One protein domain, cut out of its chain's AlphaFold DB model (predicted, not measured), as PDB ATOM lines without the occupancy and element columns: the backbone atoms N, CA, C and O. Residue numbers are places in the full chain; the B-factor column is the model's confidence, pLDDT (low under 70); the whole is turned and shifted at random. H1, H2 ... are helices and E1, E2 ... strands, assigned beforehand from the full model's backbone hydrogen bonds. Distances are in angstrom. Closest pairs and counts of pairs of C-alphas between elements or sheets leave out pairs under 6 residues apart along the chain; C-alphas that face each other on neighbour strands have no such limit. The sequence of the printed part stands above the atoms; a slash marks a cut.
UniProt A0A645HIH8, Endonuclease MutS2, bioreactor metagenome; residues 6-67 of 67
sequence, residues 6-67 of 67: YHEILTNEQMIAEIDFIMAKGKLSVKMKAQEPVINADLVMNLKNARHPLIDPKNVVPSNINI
ATOM      1  N   TYR A   6      64.202  -3.326   1.063       89.50
ATOM      2  CA  TYR A   6      62.765  -3.092   1.251       89.50
ATOM      3  C   TYR A   6      62.222  -2.009   0.305       89.50
ATOM      4  O   TYR A   6      61.223  -2.222  -0.379       89.50
ATOM      5  N   HIS A   7      62.916  -0.872   0.214       91.31
ATOM      6  CA  HIS A   7      62.505   0.243  -0.642       91.31
ATOM      7  C   HIS A   7      62.558  -0.098  -2.136       91.31
ATOM      8  O   HIS A   7      61.669   0.293  -2.887       91.31
ATOM      9  N   GLU A   8      63.566  -0.856  -2.566       94.50
ATOM     10  CA  GLU A   8      63.734  -1.277  -3.961       94.50
ATOM     11  C   GLU A   8      62.613  -2.229  -4.387       94.50
ATOM     12  O   GLU A   8      62.013  -2.054  -5.445       94.50
ATOM     13  N   ILE A   9      62.276  -3.202  -3.532       94.38
ATOM     14  CA  ILE A   9      61.191  -4.156  -3.787       94.38
ATOM     15  C   ILE A   9      59.846  -3.433  -3.872       94.38
ATOM     16  O   ILE A   9      59.081  -3.697  -4.795       94.38
ATOM     17  N   LEU A  10      59.571  -2.500  -2.954       95.69
ATOM     18  CA  LEU A  10      58.347  -1.696  -3.006       95.69
ATOM     19  C   LEU A  10      58.259  -0.854  -4.279       95.69
ATOM     20  O   LEU A  10      57.206  -0.784  -4.899       95.69
ATOM     21  N   THR A  11      59.366  -0.234  -4.685       96.50
ATOM     22  CA  THR A  11      59.393   0.594  -5.898       96.50
ATOM     23  C   THR A  11      59.141  -0.269  -7.135       96.50
ATOM     24  O   THR A  11      58.351   0.100  -8.000       96.50
ATOM     25  N   ASN A  12      59.753  -1.455  -7.203       97.25
ATOM     26  CA  ASN A  12      59.516  -2.414  -8.284       97.25
ATOM     27  C   ASN A  12      58.063  -2.895  -8.327       97.25
ATOM     28  O   ASN A  12      57.494  -2.997  -9.409       97.25
ATOM     29  N   GLU A  13      57.460  -3.173  -7.172       97.50
ATOM     30  CA  GLU A  13      56.056  -3.583  -7.082       97.50
ATOM     31  C   GLU A  13      55.121  -2.499  -7.635       97.50
ATOM     32  O   GLU A  13      54.303  -2.793  -8.509       97.50
ATOM     33  N   GLN A  14      55.329  -1.239  -7.248       98.19
ATOM     34  CA  GLN A  14      54.559  -0.102  -7.759       98.19
ATOM     35  C   GLN A  14      54.711   0.075  -9.275       98.19
ATOM     36  O   GLN A  14      53.718   0.257  -9.980       98.19
ATOM     37  N   MET A  15      55.939  -0.031  -9.794       98.31
ATOM     38  CA  MET A  15      56.194   0.062 -11.236       98.31
ATOM     39  C   MET A  15      55.521  -1.076 -12.010       98.31
ATOM     40  O   MET A  15      54.939  -0.850 -13.070       98.31
ATOM     41  N   ILE A  16      55.568  -2.306 -11.489       98.44
ATOM     42  CA  ILE A  16      54.911  -3.456 -12.121       98.44
ATOM     43  C   ILE A  16      53.390  -3.265 -12.129       98.44
ATOM     44  O   ILE A  16      52.760  -3.532 -13.153       98.44
ATOM     45  N   ALA A  17      52.806  -2.768 -11.036       98.44
ATOM     46  CA  ALA A  17      51.378  -2.475 -10.963       98.44
ATOM     47  C   ALA A  17      50.954  -1.411 -11.993       98.44
ATOM     48  O   ALA A  17      49.931  -1.565 -12.665       98.44
ATOM     49  N   GLU A  18      51.756  -0.358 -12.172       98.62
ATOM     50  CA  GLU A  18      51.506   0.667 -13.188       98.62
ATOM     51  C   GLU A  18      51.566   0.087 -14.609       98.62
ATOM     52  O   GLU A  18      50.661   0.318 -15.418       98.62
ATOM     53  N   ILE A  19      52.585  -0.722 -14.907       98.62
ATOM     54  CA  ILE A  19      52.732  -1.381 -16.210       98.62
ATOM     55  C   ILE A  19      51.552  -2.321 -16.485       98.62
ATOM     56  O   ILE A  19      51.008  -2.302 -17.592       98.62
ATOM     57  N   ASP A  20      51.122  -3.118 -15.502       98.56
ATOM     58  CA  ASP A  20      49.967  -4.005 -15.658       98.56
ATOM     59  C   ASP A  20      48.693  -3.207 -15.965       98.56
ATOM     60  O   ASP A  20      47.955  -3.530 -16.901       98.56
ATOM     61  N   PHE A  21      48.482  -2.088 -15.269       98.56
ATOM     62  CA  PHE A  21      47.342  -1.211 -15.514       98.56
ATOM     63  C   PHE A  21      47.366  -0.575 -16.914       98.56
ATOM     64  O   PHE A  21      46.335  -0.536 -17.599       98.56
ATOM     65  N   ILE A  22      48.535  -0.125 -17.381       98.50
ATOM     66  CA  ILE A  22      48.721   0.389 -18.748       98.50
ATOM     67  C   ILE A  22      48.385  -0.704 -19.772       98.50
ATOM     68  O   ILE A  22      47.612  -0.469 -20.707       98.50
ATOM     69  N   MET A  23      48.897  -1.921 -19.576       98.44
ATOM     70  CA  MET A  23      48.639  -3.052 -20.470       98.44
ATOM     71  C   MET A  23      47.164  -3.472 -20.464       98.44
ATOM     72  O   MET A  23      46.608  -3.791 -21.520       98.44
ATOM     73  N   ALA A  24      46.501  -3.434 -19.307       98.31
ATOM     74  CA  ALA A  24      45.071  -3.693 -19.183       98.31
ATOM     75  C   ALA A  24      44.242  -2.670 -19.981       98.31
ATOM     76  O   ALA A  24      43.358  -3.065 -20.748       98.31
ATOM     77  N   LYS A  25      44.569  -1.372 -19.887       97.62
ATOM     78  CA  LYS A  25      43.940  -0.323 -20.710       97.62
ATOM     79  C   LYS A  25      44.198  -0.522 -22.204       97.62
ATOM     80  O   LYS A  25      43.266  -0.385 -22.998       97.62
ATOM     81  N   GLY A  26      45.417  -0.896 -22.592       97.81
ATOM     82  CA  GLY A  26      45.762  -1.196 -23.985       97.81
ATOM     83  C   GLY A  26      44.917  -2.336 -24.560       97.81
ATOM     84  O   GLY A  26      44.272  -2.181 -25.599       97.81
ATOM     85  N   LYS A  27      44.831  -3.462 -23.840       98.12
ATOM     86  CA  LYS A  27      43.983  -4.609 -24.217       98.12
ATOM     87  C   LYS A  27      42.505  -4.220 -24.313       98.12
ATOM     88  O   LYS A  27      41.822  -4.636 -25.251       98.12
ATOM     89  N   LEU A  28      42.014  -3.416 -23.369       96.25
ATOM     90  CA  LEU A  28      40.639  -2.917 -23.380       96.25
ATOM     91  C   LEU A  28      40.362  -2.045 -24.612       96.25
ATOM     92  O   LEU A  28      39.351  -2.252 -25.282       96.25
ATOM     93  N   SER A  29      41.275  -1.131 -24.946       96.88
ATOM     94  CA  SER A  29      41.167  -0.262 -26.123       96.88
ATOM     95  C   SER A  29      41.035  -1.072 -27.417       96.88
ATOM     96  O   SER A  29      40.098  -0.861 -28.192       96.88
ATOM     97  N   VAL A  30      41.893  -2.085 -27.597       96.06
ATOM     98  CA  VAL A  30      41.830  -3.004 -28.747       96.06
ATOM     99  C   VAL A  30      40.498  -3.758 -28.780       96.06
ATOM    100  O   VAL A  30      39.834  -3.784 -29.818       96.06
ATOM    101  N   LYS A  31      40.064  -4.325 -27.646       94.25
ATOM    102  CA  LYS A  31      38.789  -5.055 -27.537       94.25
ATOM    103  C   LYS A  31      37.588  -4.183 -27.916       94.25
ATOM    104  O   LYS A  31      36.658  -4.668 -28.556       94.25
ATOM    105  N   MET A  32      37.605  -2.911 -27.526       93.69
ATOM    106  CA  MET A  32      36.516  -1.964 -27.776       93.69
ATOM    107  C   MET A  32      36.596  -1.274 -29.144       93.69
ATOM    108  O   MET A  32      35.644  -0.590 -29.521       93.69
ATOM    109  N   LYS A  33      37.702  -1.431 -29.889       93.00
ATOM    110  CA  LYS A  33      38.037  -0.583 -31.049       93.00
ATOM    111  C   LYS A  33      37.968   0.908 -30.685       93.00
ATOM    112  O   LYS A  33      37.350   1.701 -31.397       93.00
ATOM    113  N   ALA A  34      38.521   1.251 -29.522       94.62
ATOM    114  CA  ALA A  34      38.539   2.612 -29.007       94.62
ATOM    115  C   ALA A  34      39.622   3.460 -29.694       94.62
ATOM    116  O   ALA A  34      40.484   2.949 -30.408       94.62
ATOM    117  N   GLN A  35      39.561   4.769 -29.463       93.88
ATOM    118  CA  GLN A  35      40.520   5.750 -29.958       93.88
ATOM    119  C   GLN A  35      40.996   6.619 -28.792       93.88
ATOM    120  O   GLN A  35      40.229   6.887 -27.867       93.88
ATOM    121  N   GLU A  36      42.256   7.051 -28.841       95.00
ATOM    122  CA  GLU A  36      42.797   8.018 -27.888       95.00
ATOM    123  C   GLU A  36      42.063   9.367 -28.019       95.00
ATOM    124  O   GLU A  36      41.982   9.911 -29.127       95.00
ATOM    125  N   PRO A  37      41.490   9.905 -26.927       94.12
ATOM    126  CA  PRO A  37      40.838  11.205 -26.951       94.12
ATOM    127  C   PRO A  37      41.868  12.338 -26.909       94.12
ATOM    128  O   PRO A  37      42.875  12.257 -26.210       94.12
ATOM    129  N   VAL A  38      41.568  13.445 -27.589       95.38
ATOM    130  CA  VAL A  38      42.314  14.698 -27.423       95.38
ATOM    131  C   VAL A  38      41.741  15.445 -26.223       95.38
ATOM    132  O   VAL A  38      40.563  15.802 -26.220       95.38
ATOM    133  N   ILE A  39      42.571  15.687 -25.210       95.06
ATOM    134  CA  ILE A  39      42.190  16.460 -24.024       95.06
ATOM    135  C   ILE A  39      42.471  17.943 -24.283       95.06
ATOM    136  O   ILE A  39      43.566  18.301 -24.712       95.06
ATOM    137  N   ASN A  40      41.481  18.801 -24.029       93.81
ATOM    138  CA  ASN A  40      41.582  20.255 -24.175       93.81
ATOM    139  C   ASN A  40      41.141  20.970 -22.886       93.81
ATOM    140  O   ASN A  40      40.469  20.377 -22.041       93.81
ATOM    141  N   ALA A  41      41.534  22.238 -22.743       96.19
ATOM    142  CA  ALA A  41      41.148  23.088 -21.613       96.19
ATOM    143  C   ALA A  41      39.846  23.873 -21.862       96.19
ATOM    144  O   ALA A  41      39.278  24.432 -20.929       96.19
ATOM    145  N   ASP A  42      39.359  23.880 -23.104       94.75
ATOM    146  CA  ASP A  42      38.227  24.690 -23.562       94.75
ATOM    147  C   ASP A  42      36.863  24.033 -23.278       94.75
ATOM    148  O   ASP A  42      35.832  24.520 -23.734       94.75
ATOM    149  N   LEU A  43      36.851  22.921 -22.528       91.81
ATOM    150  CA  LEU A  43      35.667  22.121 -22.179       91.81
ATOM    151  C   LEU A  43      34.861  21.624 -23.391       91.81
ATOM    152  O   LEU A  43      33.700  21.244 -23.251       91.81
ATOM    153  N   VAL A  44      35.493  21.563 -24.564       94.81
ATOM    154  CA  VAL A  44      34.867  21.084 -25.797       94.81
ATOM    155  C   VAL A  44      34.808  19.564 -25.779       94.81
ATOM    156  O   VAL A  44      35.838  18.897 -25.615       94.81
ATOM    157  N   MET A  45      33.626  19.001 -26.029       94.75
ATOM    158  CA  MET A  45      33.435  17.559 -26.157       94.75
ATOM    159  C   MET A  45      32.824  17.228 -27.512       94.75
ATOM    160  O   MET A  45      31.638  17.421 -27.741       94.75
ATOM    161  N   ASN A  46      33.635  16.631 -28.384       95.69
ATOM    162  CA  ASN A  46      33.205  16.168 -29.698       95.69
ATOM    163  C   ASN A  46      33.426  14.658 -29.834       95.69
ATOM    164  O   ASN A  46      34.531  14.191 -30.117       95.69
ATOM    165  N   LEU A  47      32.358  13.895 -29.629       95.44
ATOM    166  CA  LEU A  47      32.339  12.444 -29.739       95.44
ATOM    167  C   LEU A  47      31.735  12.037 -31.081       95.44
ATOM    168  O   LEU A  47      30.556  12.271 -31.345       95.44
ATOM    169  N   LYS A  48      32.538  11.380 -31.919       93.94
ATOM    170  CA  LYS A  48      32.117  10.882 -33.234       93.94
ATOM    171  C   LYS A  48      31.878   9.381 -33.169       93.94
ATOM    172  O   LYS A  48      32.771   8.637 -32.772       93.94
ATOM    173  N   ASN A  49      30.701   8.929 -33.597       93.69
ATOM    174  CA  ASN A  49      30.295   7.522 -33.592       93.69
ATOM    175  C   ASN A  49      30.550   6.814 -32.246       93.69
ATOM    176  O   ASN A  49      30.962   5.649 -32.211       93.69
ATOM    177  N   ALA A  50      30.330   7.517 -31.134       93.75
ATOM    178  CA  ALA A  50      30.557   6.977 -29.806       93.75
ATOM    179  C   ALA A  50      29.564   5.859 -29.491       93.75
ATOM    180  O   ALA A  50      28.393   5.909 -29.868       93.75
ATOM    181  N   ARG A  51      30.056   4.836 -28.792       94.50
ATOM    182  CA  ARG A  51      29.298   3.648 -28.389       94.50
ATOM    183  C   ARG A  51      29.347   3.517 -26.875       94.50
ATOM    184  O   ARG A  51      30.389   3.759 -26.272       94.50
ATOM    185  N   HIS A  52      28.237   3.098 -26.273       94.25
ATOM    186  CA  HIS A  52      28.203   2.831 -24.840       94.25
ATOM    187  C   HIS A  52      29.116   1.632 -24.499       94.25
ATOM    188  O   HIS A  52      28.892   0.548 -25.043       94.25
ATOM    189  N   PRO A  53      30.100   1.771 -23.589       92.69
ATOM    190  CA  PRO A  53      31.120   0.744 -23.342       92.69
ATOM    191  C   PRO A  53      30.608  -0.633 -22.897       92.69
ATOM    192  O   PRO A  53      31.257  -1.640 -23.163       92.69
ATOM    193  N   LEU A  54      29.469  -0.678 -22.199       93.31
ATOM    194  CA  LEU A  54      28.914  -1.910 -21.614       93.31
ATOM    195  C   LEU A  54      27.874  -2.620 -22.494       93.31
ATOM    196  O   LEU A  54      27.451  -3.721 -22.153       93.31
ATOM    197  N   ILE A  55      27.435  -2.001 -23.592       94.00
ATOM    198  CA  ILE A  55      26.470  -2.628 -24.506       94.00
ATOM    199  C   ILE A  55      27.253  -3.468 -25.513       94.00
ATOM    200  O   ILE A  55      28.320  -3.049 -25.964       94.00
ATOM    201  N   ASP A  56      26.727  -4.645 -25.872       91.69
ATOM    202  CA  ASP A  56      27.335  -5.500 -26.896       91.69
ATOM    203  C   ASP A  56      27.649  -4.666 -28.158       91.69
ATOM    204  O   ASP A  56      26.732  -4.054 -28.722       91.69
ATOM    205  N   PRO A  57      28.915  -4.644 -28.627       89.31
ATOM    206  CA  PRO A  57      29.322  -3.938 -29.838       89.31
ATOM    207  C   PRO A  57      28.496  -4.272 -31.085       89.31
ATOM    208  O   PRO A  57      28.477  -3.479 -32.024       89.31
ATOM    209  N   LYS A  58      27.840  -5.438 -31.118       90.12
ATOM    210  CA  LYS A  58      26.951  -5.857 -32.210       90.12
ATOM    211  C   LYS A  58      25.571  -5.203 -32.155       90.12
ATOM    212  O   LYS A  58      24.947  -5.047 -33.198       90.12
ATOM    213  N   ASN A  59      25.106  -4.832 -30.962       93.44
ATOM    214  CA  ASN A  59      23.759  -4.303 -30.729       93.44
ATOM    215  C   ASN A  59      23.750  -2.785 -30.506       93.44
ATOM    216  O   ASN A  59      22.717  -2.139 -30.668       93.44
ATOM    217  N   VAL A  60      24.881  -2.206 -30.099       93.56
ATOM    218  CA  VAL A  60      24.987  -0.779 -29.792       93.56
ATOM    219  C   VAL A  60      24.917   0.082 -31.055       93.56
ATOM    220  O   VAL A  60      25.674  -0.110 -32.009       93.56
ATOM    221  N   VAL A  61      24.040   1.085 -31.039       93.88
ATOM    222  CA  VAL A  61      23.938   2.080 -32.114       93.88
ATOM    223  C   VAL A  61      24.878   3.252 -31.800       93.88
ATOM    224  O   VAL A  61      24.770   3.836 -30.718       93.88
ATOM    225  N   PRO A  62      25.827   3.598 -32.691       94.69
ATOM    226  CA  PRO A  62      26.737   4.715 -32.466       94.69
ATOM    227  C   PRO A  62      26.001   6.059 -32.522       94.69
ATOM    228  O   PRO A  62      25.082   6.235 -33.318       94.69
ATOM    229  N   SER A  63      26.428   7.018 -31.702       94.94
ATOM    230  CA  SER A  63      25.864   8.374 -31.656       94.94
ATOM    231  C   SER A  63      26.948   9.443 -31.741       94.94
ATOM    232  O   SER A  63      28.072   9.244 -31.276       94.94
ATOM    233  N   ASN A  64      26.605  10.584 -32.337       96.31
ATOM    234  CA  ASN A  64      27.454  11.772 -32.348       96.31
ATOM    235  C   ASN A  64      26.995  12.725 -31.242       96.31
ATOM    236  O   ASN A  64      25.800  12.994 -31.133       96.31
ATOM    237  N   ILE A  65      27.929  13.227 -30.438       94.94
ATOM    238  CA  ILE A  65      27.661  14.176 -29.349       94.94
ATOM    239  C   ILE A  65      28.644  15.331 -29.503       94.94
ATOM    240  O   ILE A  65      29.841  15.097 -29.649       94.94
ATOM    241  N   ASN A  66      28.140  16.562 -29.496       94.25
ATOM    242  CA  ASN A  66      28.956  17.764 -29.593       94.25
ATOM    243  C   ASN A  66      28.407  18.829 -28.644       94.25
ATOM    244  O   ASN A  66      27.246  19.218 -28.800       94.25
ATOM    245  N   ILE A  67      29.231  19.255 -27.687       90.12
ATOM    246  CA  ILE A  67      28.961  20.347 -26.741       90.12
ATOM    247  C   ILE A  67      30.197  21.226 -26.575       90.12
ATOM    248  O   ILE A  67      31.329  20.689 -26.678       90.12
TER     249      ILE A  67
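AT A GLANCE: This is residues 6 to 67 of the 67 residues of the protein "Endonuclease MutS2" of bioreactor metagenome (UniProt A0A645HIH8). A small hairpin of two short strands, E1 and E2, sits with two long loops in a body from which residues 6 to 25 of the one long helix, H1, stick out as an arm. The printed part has 62 residues, in the order H1, E1, E2; the sheet, E1 - E2, is antiparallel and the class is mixed, helices and strands. The whole is extended, with a radius of gyration of the C-alphas of 17.1 A, and spans 51 by 33 by 14 A, only just flat.

IN THESE COORDINATES: E1 is residues 46 to 50, 9.6 A long, and E2 is residues 63 to 66, 10.1 A, ending at C-alpha 66 (28.956, 17.764, -29.593). H1 is residues 6 to 32, 39.2 A, from C-alpha 6 (62.765, -3.092, 1.251).

HOW THE PARTS SIT: The hairpin E1 and E2 is antiparallel at 179 degrees, with N 47 and O 65 within hydrogen-bond range at 2.8 A. H1 and E2 are apart. In H1 every O i to N i+4 pair is within hydrogen-bond range.

THE WHOLE: The C-alphas farthest apart, of Tyr 6 and Val 61, are 51.5 A apart. The printed part has no cut. Both links, H1 to E1 and E1 to E2, are long. No printed residue is under 70 in pLDDT.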